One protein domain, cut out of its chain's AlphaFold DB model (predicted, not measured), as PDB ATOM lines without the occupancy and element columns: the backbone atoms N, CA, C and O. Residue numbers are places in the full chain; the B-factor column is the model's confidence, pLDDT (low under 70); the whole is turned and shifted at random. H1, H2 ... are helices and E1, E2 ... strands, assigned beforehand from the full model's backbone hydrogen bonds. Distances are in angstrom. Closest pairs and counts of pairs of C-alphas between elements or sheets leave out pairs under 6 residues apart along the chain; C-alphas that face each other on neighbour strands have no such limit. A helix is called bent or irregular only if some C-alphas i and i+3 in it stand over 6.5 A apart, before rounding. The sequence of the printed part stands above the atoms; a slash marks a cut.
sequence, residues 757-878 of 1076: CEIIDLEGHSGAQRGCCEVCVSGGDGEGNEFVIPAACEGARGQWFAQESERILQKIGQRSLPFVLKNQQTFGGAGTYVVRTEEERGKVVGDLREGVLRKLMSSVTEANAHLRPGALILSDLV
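Overview. This is residues 757 to 878 of the 1076 residues of the protein "ATP-grasp domain-containing protein" of Verticillium dahliae (UniProt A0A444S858). A small, twisted sheet of four strands makes a slab toward one end of the model, and two long helices, H2 and H3, lie side by side over one face of it and leave the other face bare. The short helix H1 and the long loop of residues 778 to 795 make the far end of the long axis. The printed part has 122 residues, with E1, H1, H2, E2, E3, H3 and E4 in that order along the chain; the class is mixed, helices and strands. The sheet's order is E1 E4 E2 E3, all antiparallel. The whole is compact, with a radius of gyration of the C-alphas of 15.0 A, but elongated, spanning 47 by 29 by 25 A.

Arrangement. E1, residues 757 to 760, is an edge strand beside E4, residues 872 to 876; N 758 and O 874 are 2.9 A apart, within hydrogen-bond range. H1, residues 774 to 777, is not on the sheet and touches no helix. H2, residues 796 to 814, is on the sheet at a height over the sheet of 10.8 A, over E4, and stands at 3 degrees to it on the local plane, along the strands. E2, residues 819 to 823, is antiparallel to E4, with N 822 and O 873 2.8 A apart. E3, residues 832 to 835, is the other edge strand and forms a hairpin with E2; N 833 and O 821 are 2.8 A apart. H3, residues 838 to 858, is on the same face as H2, over E3, at a height over the sheet of 10.5 A. H2 and H3 touch at a shallow tilt of 24 degrees, opposite ways; their closest C-alphas, of Leu 809 and Val 845, are 6.3 A apart. E1, H1 H2, E2 and E3, H3, E4 are split strand-helix-strand units, two strands running the same way with another strand between them, each with a right-handed crossover. Every O i to N i+4 pair is within hydrogen-bond range in H2, and 13 of 17 in H3; H1 is too short for such a pair.

Along the chain. E1 begins at C-alpha 757, (226.248, 193.311, 176.241). H2 measures 27.1 A from first to last C-alpha. H3 measures 27.9 A, has a kink of 52 degrees near residue 849 and is irregular: C-alphas 850 and 853 are 7.8 A apart. E2 measures 13.5 A and E4 13.2 A, E4 ending at C-alpha 876, (228.334, 195.852, 170.912).

Size, cuts and confidence. The two C-alphas farthest apart, of Glu 774 and Val 878, are 48.1 A apart. The printed part has no cut. The links E1 to H1, H1 to H2 and H3 to E4 are long. The mean pLDDT of the printed part is 87.7; residues 778 to 786 and residue 829 are under 70.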
ATOM      1  N   CYS A 757     225.238 194.289 175.835       93.62
ATOM      2  CA  CYS A 757     226.248 193.311 176.241       93.62
ATOM      3  C   CYS A 757     225.690 191.882 176.334       93.62
ATOM      4  O   CYS A 757     224.685 191.642 177.001       93.62
ATOM      5  N   GLU A 758     226.399 190.904 175.762       94.69
ATOM      6  CA  GLU A 758     226.286 189.498 176.172       94.69
ATOM      7  C   GLU A 758     227.327 189.195 177.261       94.69
ATOM      8  O   GLU A 758     228.488 189.588 177.149       94.69
ATOM      9  N   ILE A 759     226.934 188.458 178.304       95.44
ATOM     10  CA  ILE A 759     227.843 188.036 179.373       95.44
ATOM     11  C   ILE A 759     228.155 186.544 179.252       95.44
ATOM     12  O   ILE A 759     227.263 185.694 179.327       95.44
ATOM     13  N   ILE A 760     229.440 186.219 179.133       95.38
ATOM     14  CA  ILE A 760     229.959 184.860 179.266       95.38
ATOM     15  C   ILE A 760     230.377 184.664 180.724       95.38
ATOM     16  O   ILE A 760     231.462 185.064 181.137       95.38
ATOM     17  N   ASP A 761     229.479 184.086 181.515       93.06
ATOM     18  CA  ASP A 761     229.747 183.698 182.903       93.06
ATOM     19  C   ASP A 761     230.468 182.350 182.986       93.06
ATOM     20  O   ASP A 761     230.310 181.544 182.066       93.06
ATOM     21  N   LEU A 762     231.193 182.079 184.079       92.50
ATOM     22  CA  LEU A 762     231.833 180.772 184.276       92.50
ATOM     23  C   LEU A 762     230.873 179.727 184.856       92.50
ATOM     24  O   LEU A 762     230.240 179.945 185.890       92.50
ATOM     25  N   GLU A 763     230.828 178.543 184.248       91.12
ATOM     26  CA  GLU A 763     230.069 177.402 184.768       91.12
ATOM     27  C   GLU A 763     230.871 176.675 185.865       91.12
ATOM     28  O   GLU A 763     231.556 175.675 185.644       91.12
ATOM     29  N   GLY A 764     230.803 177.220 187.084       88.06
ATOM     30  CA  GLY A 764     231.480 176.695 188.273       88.06
ATOM     31  C   GLY A 764     232.827 177.366 188.559       88.06
ATOM     32  O   GLY A 764     233.035 178.540 188.266       88.06
ATOM     33  N   HIS A 765     233.743 176.631 189.190       89.69
ATOM     34  CA  HIS A 765     235.042 177.148 189.630       89.69
ATOM     35  C   HIS A 765     236.123 176.064 189.600       89.69
ATOM     36  O   HIS A 765     235.814 174.873 189.684       89.69
ATOM     37  N   SER A 766     237.398 176.470 189.612       81.25
ATOM     38  CA  SER A 766     238.527 175.538 189.489       81.25
ATOM     39  C   SER A 766     238.550 174.433 190.552       81.25
ATOM     40  O   SER A 766     238.939 173.313 190.243       81.25
ATOM     41  N   GLY A 767     238.095 174.708 191.778       79.69
ATOM     42  CA  GLY A 767     238.017 173.722 192.858       79.69
ATOM     43  C   GLY A 767     239.371 173.371 193.495       79.69
ATOM     44  O   GLY A 767     240.429 173.892 193.131       79.69
ATOM     45  N   ALA A 768     239.333 172.497 194.504       77.75
ATOM     46  CA  ALA A 768     240.478 172.230 195.369       77.75
ATOM     47  C   ALA A 768     241.660 171.554 194.643       77.75
ATOM     48  O   ALA A 768     241.528 170.517 193.996       77.75
ATOM     49  N   GLN A 769     242.860 172.107 194.839       78.50
ATOM     50  CA  GLN A 769     244.132 171.517 194.399       78.50
ATOM     51  C   GLN A 769     244.403 170.158 195.068       78.50
ATOM     52  O   GLN A 769     244.836 169.204 194.416       78.50
ATOM     53  N   ARG A 770     244.099 170.050 196.369       75.06
ATOM     54  CA  ARG A 770     244.200 168.803 197.137       75.06
ATOM     55  C   ARG A 770     243.109 167.828 196.691       75.06
ATOM     56  O   ARG A 770     241.935 168.075 196.933       75.06
ATOM     57  N   GLY A 771     243.519 166.713 196.086       77.12
ATOM     58  CA  GLY A 771     242.619 165.658 195.605       77.12
ATOM     59  C   GLY A 771     242.321 165.684 194.100       77.12
ATOM     60  O   GLY A 771     241.573 164.831 193.639       77.12
ATOM     61  N   CYS A 772     242.908 166.608 193.327       86.12
ATOM     62  CA  CYS A 772     242.696 166.677 191.875       86.12
ATOM     63  C   CYS A 772     243.490 165.615 191.087       86.12
ATOM     64  O   CYS A 772     242.907 164.775 190.408       86.12
ATOM     65  N   CYS A 773     244.822 165.689 191.130       87.12
ATOM     66  CA  CYS A 773     245.764 164.757 190.500       87.12
ATOM     67  C   CYS A 773     247.166 164.968 191.098       87.12
ATOM     68  O   CYS A 773     247.390 165.965 191.788       87.12
ATOM     69  N   GLU A 774     248.110 164.065 190.819       85.00
ATOM     70  CA  GLU A 774     249.480 164.132 191.353       85.00
ATOM     71  C   GLU A 774     250.176 165.461 191.015       85.00
ATOM     72  O   GLU A 774     250.601 166.155 191.932       85.00
ATOM     73  N   VAL A 775     250.150 165.885 189.743       85.06
ATOM     74  CA  VAL A 775     250.739 167.156 189.262       85.06
ATOM     75  C   VAL A 775     250.171 168.388 189.987       85.06
ATOM     76  O   VAL A 775     250.887 169.350 190.252       85.06
ATOM     77  N   CYS A 776     248.885 168.380 190.357       80.81
ATOM     78  CA  CYS A 776     248.319 169.458 191.173       80.81
ATOM     79  C   CYS A 776     248.767 169.384 192.636       80.81
ATOM     80  O   CYS A 776     248.999 170.425 193.246       80.81
ATOM     81  N   VAL A 777     248.872 168.184 193.210       78.50
ATOM     82  CA  VAL A 777     249.252 167.985 194.618       78.50
ATOM     83  C   VAL A 777     250.751 168.223 194.850       78.50
ATOM     84  O   VAL A 777     251.119 168.652 195.940       78.50
ATOM     85  N   SER A 778     251.601 168.018 193.838       69.88
ATOM     86  CA  SER A 778     253.049 168.266 193.891       69.88
ATOM     87  C   SER A 778     253.458 169.740 193.764       69.88
ATOM     88  O   SER A 778     254.642 170.035 193.890       69.88
ATOM     89  N   GLY A 779     252.514 170.656 193.514       57.72
ATOM     90  CA  GLY A 779     252.796 172.087 193.317       57.72
ATOM     91  C   GLY A 779     252.988 172.524 191.857       57.72
ATOM     92  O   GLY A 779     253.397 173.654 191.618       57.72
ATOM     93  N   GLY A 780     252.662 171.668 190.881       55.81
ATOM     94  CA  GLY A 780     252.738 171.996 189.456       55.81
ATOM     95  C   GLY A 780     254.100 171.732 188.811       55.81
ATOM     96  O   GLY A 780     254.842 170.840 189.216       55.81
ATOM     97  N   ASP A 781     254.377 172.501 187.762       44.38
ATOM     98  CA  ASP A 781     255.448 172.337 186.767       44.38
ATOM     99  C   ASP A 781     256.811 172.907 187.225       44.38
ATOM    100  O   ASP A 781     257.822 172.718 186.555       44.38
ATOM    101  N   GLY A 782     256.856 173.576 188.384       42.62
ATOM    102  CA  GLY A 782     258.069 174.170 188.964       42.62
ATOM    103  C   GLY A 782     258.309 175.646 188.612       42.62
ATOM    104  O   GLY A 782     259.230 176.251 189.149       42.62
ATOM    105  N   GLU A 783     257.464 176.263 187.781       44.28
ATOM    106  CA  GLU A 783     257.653 177.641 187.276       44.28
ATOM    107  C   GLU A 783     257.295 178.770 188.274       44.28
ATOM    108  O   GLU A 783     257.403 179.960 187.949       44.28
ATOM    109  N   GLY A 784     256.868 178.418 189.494       47.56
ATOM    110  CA  GLY A 784     256.539 179.357 190.580       47.56
ATOM    111  C   GLY A 784     255.102 179.904 190.585       47.56
ATOM    112  O   GLY A 784     254.748 180.678 191.467       47.56
ATOM    113  N   ASN A 785     254.251 179.486 189.645       55.16
ATOM    114  CA  ASN A 785     252.857 179.936 189.523       55.16
ATOM    115  C   ASN A 785     251.864 179.029 190.290       55.16
ATOM    116  O   ASN A 785     250.904 178.533 189.705       55.16
ATOM    117  N   GLU A 786     252.068 178.812 191.599       61.91
ATOM    118  CA  GLU A 786     251.380 177.772 192.408       61.91
ATOM    119  C   GLU A 786     249.838 177.718 192.300       61.91
ATOM    120  O   GLU A 786     249.238 176.663 192.516       61.91
ATOM    121  N   PHE A 787     249.171 178.839 191.995       81.06
ATOM    122  CA  PHE A 787     247.707 178.896 191.890       81.06
ATOM    123  C   PHE A 787     247.160 178.406 190.538       81.06
ATOM    124  O   PHE A 787     246.009 177.952 190.461       81.06
ATOM    125  N   VAL A 788     247.966 178.502 189.477       87.62
ATOM    126  CA  VAL A 788     247.554 178.215 188.100       87.62
ATOM    127  C   VAL A 788     247.285 176.718 187.937       87.62
ATOM    128  O   VAL A 788     247.975 175.875 188.503       87.62
ATOM    129  N   ILE A 789     246.239 176.355 187.193       88.06
ATOM    130  CA  ILE A 789     245.968 174.962 186.819       88.06
ATOM    131  C   ILE A 789     247.089 174.520 185.856       88.06
ATOM    132  O   ILE A 789     247.150 175.079 184.757       88.06
ATOM    133  N   PRO A 790     247.945 173.536 186.208       87.50
ATOM    134  CA  PRO A 790     249.082 173.131 185.375       87.50
ATOM    135  C   PRO A 790     248.661 172.673 183.979       87.50
ATOM    136  O   PRO A 790     247.548 172.161 183.792       87.50
ATOM    137  N   ALA A 791     249.545 172.813 182.989       87.31
ATOM    138  CA  ALA A 791     249.253 172.383 181.618       87.31
ATOM    139  C   ALA A 791     248.954 170.872 181.555       87.31
ATOM    140  O   ALA A 791     247.968 170.467 180.942       87.31
ATOM    141  N   ALA A 792     249.730 170.068 182.291       88.44
ATOM    142  CA  ALA A 792     249.583 168.616 182.425       88.44
ATOM    143  C   ALA A 792     248.539 168.171 183.483       88.44
ATOM    144  O   ALA A 792     248.624 167.076 184.042       88.44
ATOM    145  N   CYS A 793     247.558 169.015 183.819       89.75
ATOM    146  CA  CYS A 793     246.497 168.645 184.756       89.75
ATOM    147  C   CYS A 793     245.417 167.784 184.071       89.75
ATOM    148  O   CYS A 793     244.475 168.309 183.489       89.75
ATOM    149  N   GLU A 794     245.512 166.458 184.189       89.31
ATOM    150  CA  GLU A 794     244.479 165.531 183.683       89.31
ATOM    151  C   GLU A 794     243.298 165.319 184.656       89.31
ATOM    152  O   GLU A 794     242.300 164.685 184.309       89.31
ATOM    153  N   GLY A 795     243.400 165.829 185.889       90.62
ATOM    154  CA  GLY A 795     242.362 165.713 186.918       90.62
ATOM    155  C   GLY A 795     241.223 166.728 186.767       90.62
ATOM    156  O   GLY A 795     241.202 167.543 185.844       90.62
ATOM    157  N   ALA A 796     240.283 166.717 187.717       90.50
ATOM    158  CA  ALA A 796     239.044 167.502 187.654       90.50
ATOM    159  C   ALA A 796     239.243 169.004 187.349       90.50
ATOM    160  O   ALA A 796     238.489 169.552 186.549       90.50
ATOM    161  N   ARG A 797     240.280 169.657 187.911       91.75
ATOM    162  CA  ARG A 797     240.584 171.082 187.643       91.75
ATOM    163  C   ARG A 797     240.870 171.338 186.157       91.75
ATOM    164  O   ARG A 797     240.380 172.309 185.591       91.75
ATOM    165  N   GLY A 798     241.664 170.469 185.530       92.12
ATOM    166  CA  GLY A 798     242.050 170.586 184.125       92.12
ATOM    167  C   GLY A 798     240.962 170.131 183.156       92.12
ATOM    168  O   GLY A 798     240.798 170.744 182.106       92.12
ATOM    169  N   GLN A 799     240.158 169.132 183.535       92.94
ATOM    170  CA  GLN A 799     238.970 168.726 182.772       92.94
ATOM    171  C   GLN A 799     237.917 169.842 182.734       92.94
ATOM    172  O   GLN A 799     237.418 170.160 181.655       92.94
ATOM    173  N   TRP A 800     237.637 170.476 183.881       94.00
ATOM    174  CA  TRP A 800     236.799 171.676 183.954       94.00
ATOM    175  C   TRP A 800     237.376 172.797 183.087       94.00
ATOM    176  O   TRP A 800     236.674 173.303 182.216       94.00
ATOM    177  N   PHE A 801     238.668 173.119 183.246       94.56
ATOM    178  CA  PHE A 801     239.318 174.150 182.435       94.56
ATOM    179  C   PHE A 801     239.169 173.889 180.929       94.56
ATOM    180  O   PHE A 801     238.781 174.796 180.205       94.56
ATOM    181  N   ALA A 802     239.430 172.667 180.458       93.88
ATOM    182  CA  ALA A 802     239.368 172.336 179.035       93.88
ATOM    183  C   ALA A 802     237.949 172.465 178.451       93.88
ATOM    184  O   ALA A 802     237.786 173.043 177.377       93.88
ATOM    185  N   GLN A 803     236.929 171.968 179.162       94.44
ATOM    186  CA  GLN A 803     235.525 172.090 178.746       94.44
ATOM    187  C   GLN A 803     235.096 173.558 178.689       94.44
ATOM    188  O   GLN A 803     234.526 174.021 177.700       94.44
ATOM    189  N   GLU A 804     235.414 174.297 179.746       95.19
ATOM    190  CA  GLU A 804     234.922 175.649 179.953       95.19
ATOM    191  C   GLU A 804     235.670 176.685 179.103       95.19
ATOM    192  O   GLU A 804     235.050 177.589 178.545       95.19
ATOM    193  N   SER A 805     236.981 176.514 178.886       95.38
ATOM    194  CA  SER A 805     237.736 177.374 177.970       95.38
ATOM    195  C   SER A 805     237.262 177.226 176.524       95.38
ATOM    196  O   SER A 805     237.151 178.228 175.823       95.38
ATOM    197  N   GLU A 806     236.921 176.012 176.074       95.69
ATOM    198  CA  GLU A 806     236.427 175.819 174.706       95.69
ATOM    199  C   GLU A 806     235.015 176.403 174.540       95.69
ATOM    200  O   GLU A 806     234.751 177.056 173.533       95.69
ATOM    201  N   ARG A 807     234.135 176.289 175.551       96.31
ATOM    202  CA  ARG A 807     232.812 176.949 175.559       96.31
ATOM    203  C   ARG A 807     232.933 178.476 175.425       96.31
ATOM    204  O   ARG A 807     232.182 179.093 174.667       96.31
ATOM    205  N   ILE A 808     233.901 179.083 176.115       96.06
ATOM    206  CA  ILE A 808     234.199 180.523 176.042       96.06
ATOM    207  C   ILE A 808     234.723 180.913 174.654       96.06
ATOM    208  O   ILE A 808     234.177 181.821 174.022       96.06
ATOM    209  N   LEU A 809     235.749 180.218 174.148       96.31
ATOM    210  CA  LEU A 809     236.336 180.511 172.836       96.31
ATOM    211  C   LEU A 809     235.327 180.286 171.697       96.31
ATOM    212  O   LEU A 809     235.291 181.075 170.754       96.31
ATOM    213  N   GLN A 810     234.452 179.281 171.809       95.38
ATOM    214  CA  GLN A 810     233.369 179.037 170.858       95.38
ATOM    215  C   GLN A 810     232.382 180.213 170.798       95.38
ATOM    216  O   GLN A 810     232.026 180.639 169.699       95.38
ATOM    217  N   LYS A 811     231.973 180.778 171.943       95.88
ATOM    218  CA  LYS A 811     231.099 181.963 171.977       95.88
ATOM    219  C   LYS A 811     231.744 183.189 171.324       95.88
ATOM    220  O   LYS A 811     231.109 183.845 170.501       95.88
ATOM    221  N   ILE A 812     233.017 183.463 171.618       96.00
ATOM    222  CA  ILE A 812     233.783 184.556 170.983       96.00
ATOM    223  C   ILE A 812     233.914 184.316 169.461       96.00
ATOM    224  O   ILE A 812     233.819 185.249 168.660       96.00
ATOM    225  N   GLY A 813     234.045 183.051 169.046       94.12
ATOM    226  CA  GLY A 813     233.991 182.617 167.648       94.12
ATOM    227  C   GLY A 813     232.637 182.836 166.956       94.12
ATOM    228  O   GLY A 813     232.603 183.069 165.753       94.12
ATOM    229  N   GLN A 814     231.526 182.780 167.697       94.25
ATOM    230  CA  GLN A 814     230.156 182.892 167.169       94.25
ATOM    231  C   GLN A 814     229.592 184.322 167.174       94.25
ATOM    232  O   GLN A 814     228.609 184.590 166.484       94.25
ATOM    233  N   ARG A 815     230.197 185.242 167.933       95.00
ATOM    234  CA  ARG A 815     229.775 186.647 168.035       95.00
ATOM    235  C   ARG A 815     229.838 187.364 166.677       95.00
ATOM    236  O   ARG A 815     230.812 187.226 165.936       95.00
ATOM    237  N   SER A 816     228.820 188.157 166.353       94.31
ATOM    238  CA  SER A 816     228.817 189.041 165.179       94.31
ATOM    239  C   SER A 816     229.854 190.160 165.315       94.31
ATOM    240  O   SER A 816     229.996 190.727 166.395       94.31
ATOM    241  N   LEU A 817     230.548 190.490 164.224       95.19
ATOM    242  CA  LEU A 817     231.438 191.653 164.140       95.19
ATOM    243  C   LEU A 817     230.641 192.919 163.756       95.19
ATOM    244  O   LEU A 817     229.680 192.791 162.991       95.19
ATOM    245  N   PRO A 818     231.056 194.121 164.204       95.38
ATOM    246  CA  PRO A 818     232.106 194.381 165.192       95.38
ATOM    247  C   PRO A 818     231.620 194.155 166.638       95.38
ATOM    248  O   PRO A 818     230.428 194.219 166.925       95.38
ATOM    249  N   PHE A 819     232.548 193.925 167.569       95.69
ATOM    250  CA  PHE A 819     232.262 193.854 169.007       95.69
ATOM    251  C   PHE A 819     233.455 194.326 169.852       95.69
ATOM    252  O   PHE A 819     234.570 194.482 169.352       95.69
ATOM    253  N   VAL A 820     233.234 194.526 171.154       95.62
ATOM    254  CA  VAL A 820     234.310 194.756 172.133       95.62
ATOM    255  C   VAL A 820     234.246 193.678 173.213       95.62
ATOM    256  O   VAL A 820     233.228 193.527 173.885       95.62
ATOM    257  N   LEU A 821     235.330 192.921 173.381       95.38
ATOM    258  CA  LEU A 821     235.502 191.989 174.496       95.38
ATOM    259  C   LEU A 821     236.125 192.737 175.680       95.38
ATOM    260  O   LEU A 821     237.149 193.395 175.507       95.38
ATOM    261  N   LYS A 822     235.556 192.605 176.881       94.00
ATOM    262  CA  LYS A 822     236.129 193.148 178.123       94.00
ATOM    263  C   LYS A 822     236.150 192.106 179.244       94.00
ATOM    264  O   LYS A 822     235.151 191.428 179.485       94.00
ATOM    265  N   ASN A 823     237.250 192.028 179.986       91.44
ATOM    266  CA  ASN A 823     237.352 191.242 181.220       91.44
ATOM    267  C   ASN A 823     236.735 192.018 182.403       91.44
ATOM    268  O   ASN A 823     236.865 193.241 182.460       91.44
ATOM    269  N   GLN A 824     236.116 191.331 183.373       87.75
ATOM    270  CA  GLN A 824     235.364 191.932 184.496       87.75
ATOM    271  C   GLN A 824     236.027 193.154 185.176       87.75
ATOM    272  O   GLN A 824     235.529 194.275 185.074       87.75
ATOM    273  N   GLN A 825     237.161 192.954 185.855       87.81
ATOM    274  CA  GLN A 825     237.830 193.967 186.684       87.81
ATOM    275  C   GLN A 825     239.265 194.182 186.209       87.81
ATOM    276  O   GLN A 825     240.104 193.287 186.350       87.81
ATOM    277  N   THR A 826     239.548 195.354 185.638       83.69
ATOM    278  CA  THR A 826     240.817 195.625 184.949       83.69
ATOM    279  C   THR A 826     241.379 197.018 185.240       83.69
ATOM    280  O   THR A 826     240.635 197.957 185.527       83.69
ATOM    281  N   PHE A 827     242.706 197.155 185.177       79.75
ATOM    282  CA  PHE A 827     243.405 198.441 185.241       79.75
ATOM    283  C   PHE A 827     243.614 199.019 183.834       79.75
ATOM    284  O   PHE A 827     244.338 198.441 183.025       79.75
ATOM    285  N   GLY A 828     243.012 200.181 183.559       72.50
ATOM    286  CA  GLY A 828     243.092 200.835 182.250       72.50
ATOM    287  C   GLY A 828     242.564 199.939 181.122       72.50
ATOM    288  O   GLY A 828     241.650 199.141 181.326       72.50
ATOM    289  N   GLY A 829     243.181 200.034 179.942       68.62
ATOM    290  CA  GLY A 829     242.836 199.213 178.775       68.62
ATOM    291  C   GLY A 829     243.214 197.725 178.869       68.62
ATOM    292  O   GLY A 829     242.946 196.982 177.926       68.62
ATOM    293  N   ALA A 830     243.829 197.257 179.965       76.81
ATOM    294  CA  ALA A 830     244.172 195.843 180.118       76.81
ATOM    295  C   ALA A 830     242.912 194.963 180.033       76.81
ATOM    296  O   ALA A 830     241.893 195.271 180.648       76.81
ATOM    297  N   GLY A 831     242.970 193.864 179.276       83.94
ATOM    298  CA  GLY A 831     241.831 192.952 179.113       83.94
ATOM    299  C   GLY A 831     240.616 193.549 178.382       83.94
ATOM    300  O   GLY A 831     239.521 193.006 178.519       83.94
ATOM    301  N   THR A 832     240.789 194.644 177.631       90.50
ATOM    302  CA  THR A 832     239.793 195.192 176.695       90.50
ATOM    303  C   THR A 832     240.312 195.042 175.264       90.50
ATOM    304  O   THR A 832     241.416 195.477 174.952       90.50
ATOM    305  N   TYR A 833     239.506 194.449 174.383       91.62
ATOM    306  CA  TYR A 833     239.862 194.155 172.995       91.62
ATOM    307  C   TYR A 833     238.746 194.628 172.058       91.62
ATOM    308  O   TYR A 833     237.620 194.131 172.127       91.62
ATOM    309  N   VAL A 834     239.053 195.574 171.169       92.31
ATOM    310  CA  VAL A 834     238.159 195.978 170.072       92.31
ATOM    311  C   VAL A 834     238.357 195.003 168.913       92.31
ATOM    312  O   VAL A 834     239.494 194.723 168.542       92.31
ATOM    313  N   VAL A 835     237.267 194.468 168.359       94.44
ATOM    314  CA  VAL A 835     237.307 193.424 167.326       94.44
ATOM    315  C   VAL A 835     236.380 193.805 166.174       94.44
ATOM    316  O   VAL A 835     235.156 193.791 166.314       94.44
ATOM    317  N   ARG A 836     236.956 194.162 165.022       93.81
ATOM    318  CA  ARG A 836     236.232 194.589 163.812       93.81
ATOM    319  C   ARG A 836     236.311 193.545 162.696       93.81
ATOM    320  O   ARG A 836     235.401 193.456 161.877       93.81
ATOM    321  N   THR A 837     237.367 192.739 162.693       94.94
ATOM    322  CA  THR A 837     237.729 191.777 161.647       94.94
ATOM    323  C   THR A 837     237.887 190.351 162.188       94.94
ATOM    324  O   THR A 837     238.063 190.121 163.385       94.94
ATOM    325  N   GLU A 838     237.875 189.370 161.281       96.38
ATOM    326  CA  GLU A 838     238.185 187.970 161.610       96.38
ATOM    327  C   GLU A 838     239.654 187.766 162.033       96.38
ATOM    328  O   GLU A 838     239.945 186.868 162.824       96.38
ATOM    329  N   GLU A 839     240.581 188.606 161.557       94.31
ATOM    330  CA  GLU A 839     242.007 188.567 161.929       94.31
ATOM    331  C   GLU A 839     242.204 189.002 163.390       94.31
ATOM    332  O   GLU A 839     242.806 188.271 164.180       94.31
ATOM    333  N   GLU A 840     241.599 190.124 163.795       94.06
ATOM    334  CA  GLU A 840     241.571 190.563 165.198       94.06
ATOM    335  C   GLU A 840     240.869 189.534 166.093       94.06
ATOM    336  O   GLU A 840     241.360 189.227 167.181       94.06
ATOM    337  N   ARG A 841     239.758 188.939 165.632       96.06
ATOM    338  CA  ARG A 841     239.053 187.884 166.377       96.06
ATOM    339  C   ARG A 841     239.955 186.668 166.593       96.06
ATOM    340  O   ARG A 841     240.025 186.143 167.705       96.06
ATOM    341  N   GLY A 842     240.665 186.241 165.548       95.12
ATOM    342  CA  GLY A 842     241.643 185.156 165.603       95.12
ATOM    343  C   GLY A 842     242.783 185.445 166.579       95.12
ATOM    344  O   GLY A 842     243.126 184.579 167.383       95.12
ATOM    345  N   LYS A 843     243.307 186.678 166.576       91.19
ATOM    346  CA  LYS A 843     244.336 187.142 167.516       91.19
ATOM    347  C   LYS A 843     243.859 187.088 168.970       91.19
ATOM    348  O   LYS A 843     244.531 186.474 169.789       91.19
ATOM    349  N   VAL A 844     242.679 187.633 169.281       91.31
ATOM    350  CA  VAL A 844     242.111 187.614 170.646       91.31
ATOM    351  C   VAL A 844     241.857 186.181 171.133       91.31
ATOM    352  O   VAL A 844     242.159 185.848 172.278       91.31
ATOM    353  N   VAL A 845     241.357 185.298 170.262       94.38
ATOM    354  CA  VAL A 845     241.205 183.859 170.558       94.38
ATOM    355  C   VAL A 845     242.563 183.181 170.800       94.38
ATOM    356  O   VAL A 845     242.653 182.295 171.653       94.38
ATOM    357  N   GLY A 846     243.617 183.609 170.098       91.38
ATOM    358  CA  GLY A 846     245.006 183.212 170.336       91.38
ATOM    359  C   GLY A 846     245.520 183.660 171.706       91.38
ATOM    360  O   GLY A 846     245.844 182.810 172.531       91.38
ATOM    361  N   ASP A 847     245.509 184.966 171.984       87.56
ATOM    362  CA  ASP A 847     245.995 185.563 173.238       87.56
ATOM    363  C   ASP A 847     245.320 184.934 174.477       87.56
ATOM    364  O   ASP A 847     245.977 184.594 175.467       87.56
ATOM    365  N   LEU A 848     244.002 184.696 174.412       90.94
ATOM    366  CA  LEU A 848     243.253 183.998 175.463       90.94
ATOM    367  C   LEU A 848     243.738 182.555 175.670       90.94
ATOM    368  O   LEU A 848     243.917 182.120 176.814       90.94
ATOM    369  N   ARG A 849     243.967 181.820 174.575       90.50
ATOM    370  CA  ARG A 849     244.439 180.427 174.578       90.50
ATOM    371  C   ARG A 849     245.896 180.307 175.047       90.50
ATOM    372  O   ARG A 849     246.214 179.348 175.746       90.50
ATOM    373  N   GLU A 850     246.745 181.300 174.776       82.88
ATOM    374  CA  GLU A 850     248.153 181.391 175.210       82.88
ATOM    375  C   GLU A 850     248.346 181.787 176.693       82.88
ATOM    376  O   GLU A 850     249.371 182.338 177.102       82.88
ATOM    377  N   GLY A 851     247.368 181.455 177.539       80.81
ATOM    378  CA  GLY A 851     247.514 181.429 178.994       80.81
ATOM    379  C   GLY A 851     246.755 182.511 179.756       80.81
ATOM    380  O   GLY A 851     246.582 182.359 180.965       80.81
ATOM    381  N   VAL A 852     246.231 183.549 179.096       87.50
ATOM    382  CA  VAL A 852     245.421 184.591 179.762       87.50
ATOM    383  C   VAL A 852     244.153 183.986 180.365       87.50
ATOM    384  O   VAL A 852     243.897 184.141 181.561       87.50
ATOM    385  N   LEU A 853     243.417 183.187 179.585       91.69
ATOM    386  CA  LEU A 853     242.205 182.513 180.054       91.69
ATOM    387  C   LEU A 853     242.515 181.460 181.133       91.69
ATOM    388  O   LEU A 853     241.756 181.303 182.089       91.69
ATOM    389  N   ARG A 854     243.679 180.794 181.048       91.31
ATOM    390  CA  ARG A 854     244.154 179.851 182.076       91.31
ATOM    391  C   ARG A 854     244.466 180.553 183.397       91.31
ATOM    392  O   ARG A 854     244.031 180.059 184.436       91.31
ATOM    393  N   LYS A 855     245.149 181.703 183.382       90.12
ATOM    394  CA  LYS A 855     245.371 182.538 184.579       90.12
ATOM    395  C   LYS A 855     244.040 182.993 185.183       90.12
ATOM    396  O   LYS A 855     243.818 182.781 186.373       90.12
ATOM    397  N   LEU A 856     243.136 183.530 184.359       91.69
ATOM    398  CA  LEU A 856     241.817 184.006 184.783       91.69
ATOM    399  C   LEU A 856     240.988 182.911 185.471       91.69
ATOM    400  O   LEU A 856     240.595 183.068 186.625       91.69
ATOM    401  N   MET A 857     240.777 181.776 184.802       93.00
ATOM    402  CA  MET A 857     239.967 180.671 185.329       93.00
ATOM    403  C   MET A 857     240.603 179.994 186.553       93.00
ATOM    404  O   MET A 857     239.886 179.514 187.430       93.00
ATOM    405  N   SER A 858     241.937 179.992 186.661       91.62
ATOM    406  CA  SER A 858     242.640 179.483 187.849       91.62
ATOM    407  C   SER A 858     242.455 180.369 189.085       91.62
ATOM    408  O   SER A 858     242.499 179.863 190.204       91.62
ATOM    409  N   SER A 859     242.225 181.672 188.895       91.06
ATOM    410  CA  SER A 859     241.887 182.604 189.979       91.06
ATOM    411  C   SER A 859     240.434 182.485 190.458       91.06
ATOM    412  O   SER A 859     240.093 183.088 191.475       91.06
ATOM    413  N   VAL A 860     239.574 181.714 189.779       92.25
ATOM    414  CA  VAL A 860     238.185 181.499 190.215       92.25
ATOM    415  C   VAL A 860     238.099 180.303 191.162       92.25
ATOM    416  O   VAL A 860     238.490 179.175 190.836       92.25
ATOM    417  N   THR A 861     237.594 180.569 192.363       89.81
ATOM    418  CA  THR A 861     237.602 179.679 193.530       89.81
ATOM    419  C   THR A 861     236.237 179.673 194.218       89.81
ATOM    420  O   THR A 861     235.425 180.572 194.019       89.81
ATOM    421  N   GLU A 862     235.989 178.691 195.083       89.81
ATOM    422  CA  GLU A 862     234.763 178.603 195.894       89.81
ATOM    423  C   GLU A 862     234.487 179.880 196.716       89.81
ATOM    424  O   GLU A 862     233.337 180.276 196.871       89.81
ATOM    425  N   ALA A 863     235.537 180.577 197.168       90.31
ATOM    426  CA  ALA A 863     235.433 181.793 197.979       90.31
ATOM    427  C   ALA A 863     235.134 183.083 197.182       90.31
ATOM    428  O   ALA A 863     234.866 184.119 197.793       90.31
ATOM    429  N   ASN A 864     235.207 183.047 195.844       94.12
ATOM    430  CA  ASN A 864     234.958 184.211 194.983       94.12
ATOM    431  C   ASN A 864     234.002 183.951 193.807       94.12
ATOM    432  O   ASN A 864     233.619 184.901 193.130       94.12
ATOM    433  N   ALA A 865     233.570 182.709 193.565       93.19
ATOM    434  CA  ALA A 865     232.697 182.361 192.443       93.19
ATOM    435  C   ALA A 865     231.371 183.144 192.434       93.19
ATOM    436  O   ALA A 865     230.859 183.463 191.363       93.19
ATOM    437  N   HIS A 866     230.843 183.527 193.603       93.38
ATOM    438  CA  HIS A 866     229.631 184.350 193.718       93.38
ATOM    439  C   HIS A 866     229.812 185.789 193.207       93.38
ATOM    440  O   HIS A 866     228.832 186.403 192.794       93.38
ATOM    441  N   LEU A 867     231.048 186.301 193.175       93.81
ATOM    442  CA  LEU A 867     231.396 187.577 192.539       93.81
ATOM    443  C   LEU A 867     231.495 187.451 191.004       93.81
ATOM    444  O   LEU A 867     231.543 188.458 190.309       93.81
ATOM    445  N   ARG A 868     231.533 186.230 190.447       93.94
ATOM    446  CA  ARG A 868     231.751 185.965 189.009       93.94
ATOM    447  C   ARG A 868     233.013 186.655 188.432       93.94
ATOM    448  O   ARG A 868     232.949 187.253 187.356       93.94
ATOM    449  N   PRO A 869     234.192 186.590 189.090       92.50
ATOM    450  CA  PRO A 869     235.381 187.348 188.680       92.50
ATOM    451  C   PRO A 869     235.977 186.898 187.336       92.50
ATOM    452  O   PRO A 869     236.724 187.649 186.715       92.50
ATOM    453  N   GLY A 870     235.642 185.684 186.886       92.50
ATOM    454  CA  GLY A 870     236.025 185.143 185.581       92.50
ATOM    455  C   GLY A 870     235.102 185.520 184.419       92.50
ATOM    456  O   GLY A 870     235.373 185.088 183.303       92.50
ATOM    457  N   ALA A 871     234.021 186.273 184.655       93.88
ATOM    458  CA  ALA A 871     233.071 186.610 183.601       93.88
ATOM    459  C   ALA A 871     233.677 187.557 182.548       93.88
ATOM    460  O   ALA A 871     234.421 188.492 182.867       93.88
ATOM    461  N   LEU A 872     233.315 187.312 181.290       95.12
ATOM    462  CA  LEU A 872     233.716 188.099 180.125       95.12
ATOM    463  C   LEU A 872     232.500 188.796 179.513       95.12
ATOM    464  O   LEU A 872     231.411 188.225 179.445       95.12
ATOM    465  N   ILE A 873     232.697 190.026 179.055       95.50
ATOM    466  CA  ILE A 873     231.652 190.898 178.527       95.50
ATOM    467  C   ILE A 873     231.883 191.065 177.025       95.50
ATOM    468  O   ILE A 873     232.928 191.564 176.613       95.50
ATOM    469  N   LEU A 874     230.915 190.655 176.208       95.81
ATOM    470  CA  LEU A 874     230.862 190.908 174.770       95.81
ATOM    471  C   LEU A 874     229.904 192.073 174.508       95.81
ATOM    472  O   LEU A 874     228.708 191.877 174.301       95.81
ATOM    473  N   SER A 875     230.452 193.282 174.516       94.94
ATOM    474  CA  SER A 875     229.758 194.527 174.182       94.94
ATOM    475  C   SER A 875     229.549 194.642 172.673       94.94
ATOM    476  O   SER A 875     230.393 194.194 171.888       94.94
ATOM    477  N   ASP A 876     228.441 195.237 172.239       93.88
ATOM    478  CA  ASP A 876     228.334 195.852 170.912       93.88
ATOM    479  C   ASP A 876     229.356 197.006 170.834       93.88
ATOM    480  O   ASP A 876     229.784 197.549 171.861       93.88
ATOM    481  N   LEU A 877     229.807 197.355 169.629       93.44
ATOM    482  CA  LEU A 877     230.666 198.522 169.421       93.44
ATOM    483  C   LEU A 877     229.805 199.796 169.359       93.44
ATOM    484  O   LEU A 877     228.728 199.779 168.774       93.44
ATOM    485  N   VAL A 878     230.294 200.907 169.922       90.69
ATOM    486  CA  VAL A 878     229.701 202.232 169.678       90.69
ATOM    487  C   VAL A 878     230.196 202.745 168.327       90.69
ATOM    488  O   VAL A 878     231.384 203.035 168.171       90.69
TER     489      VAL A 878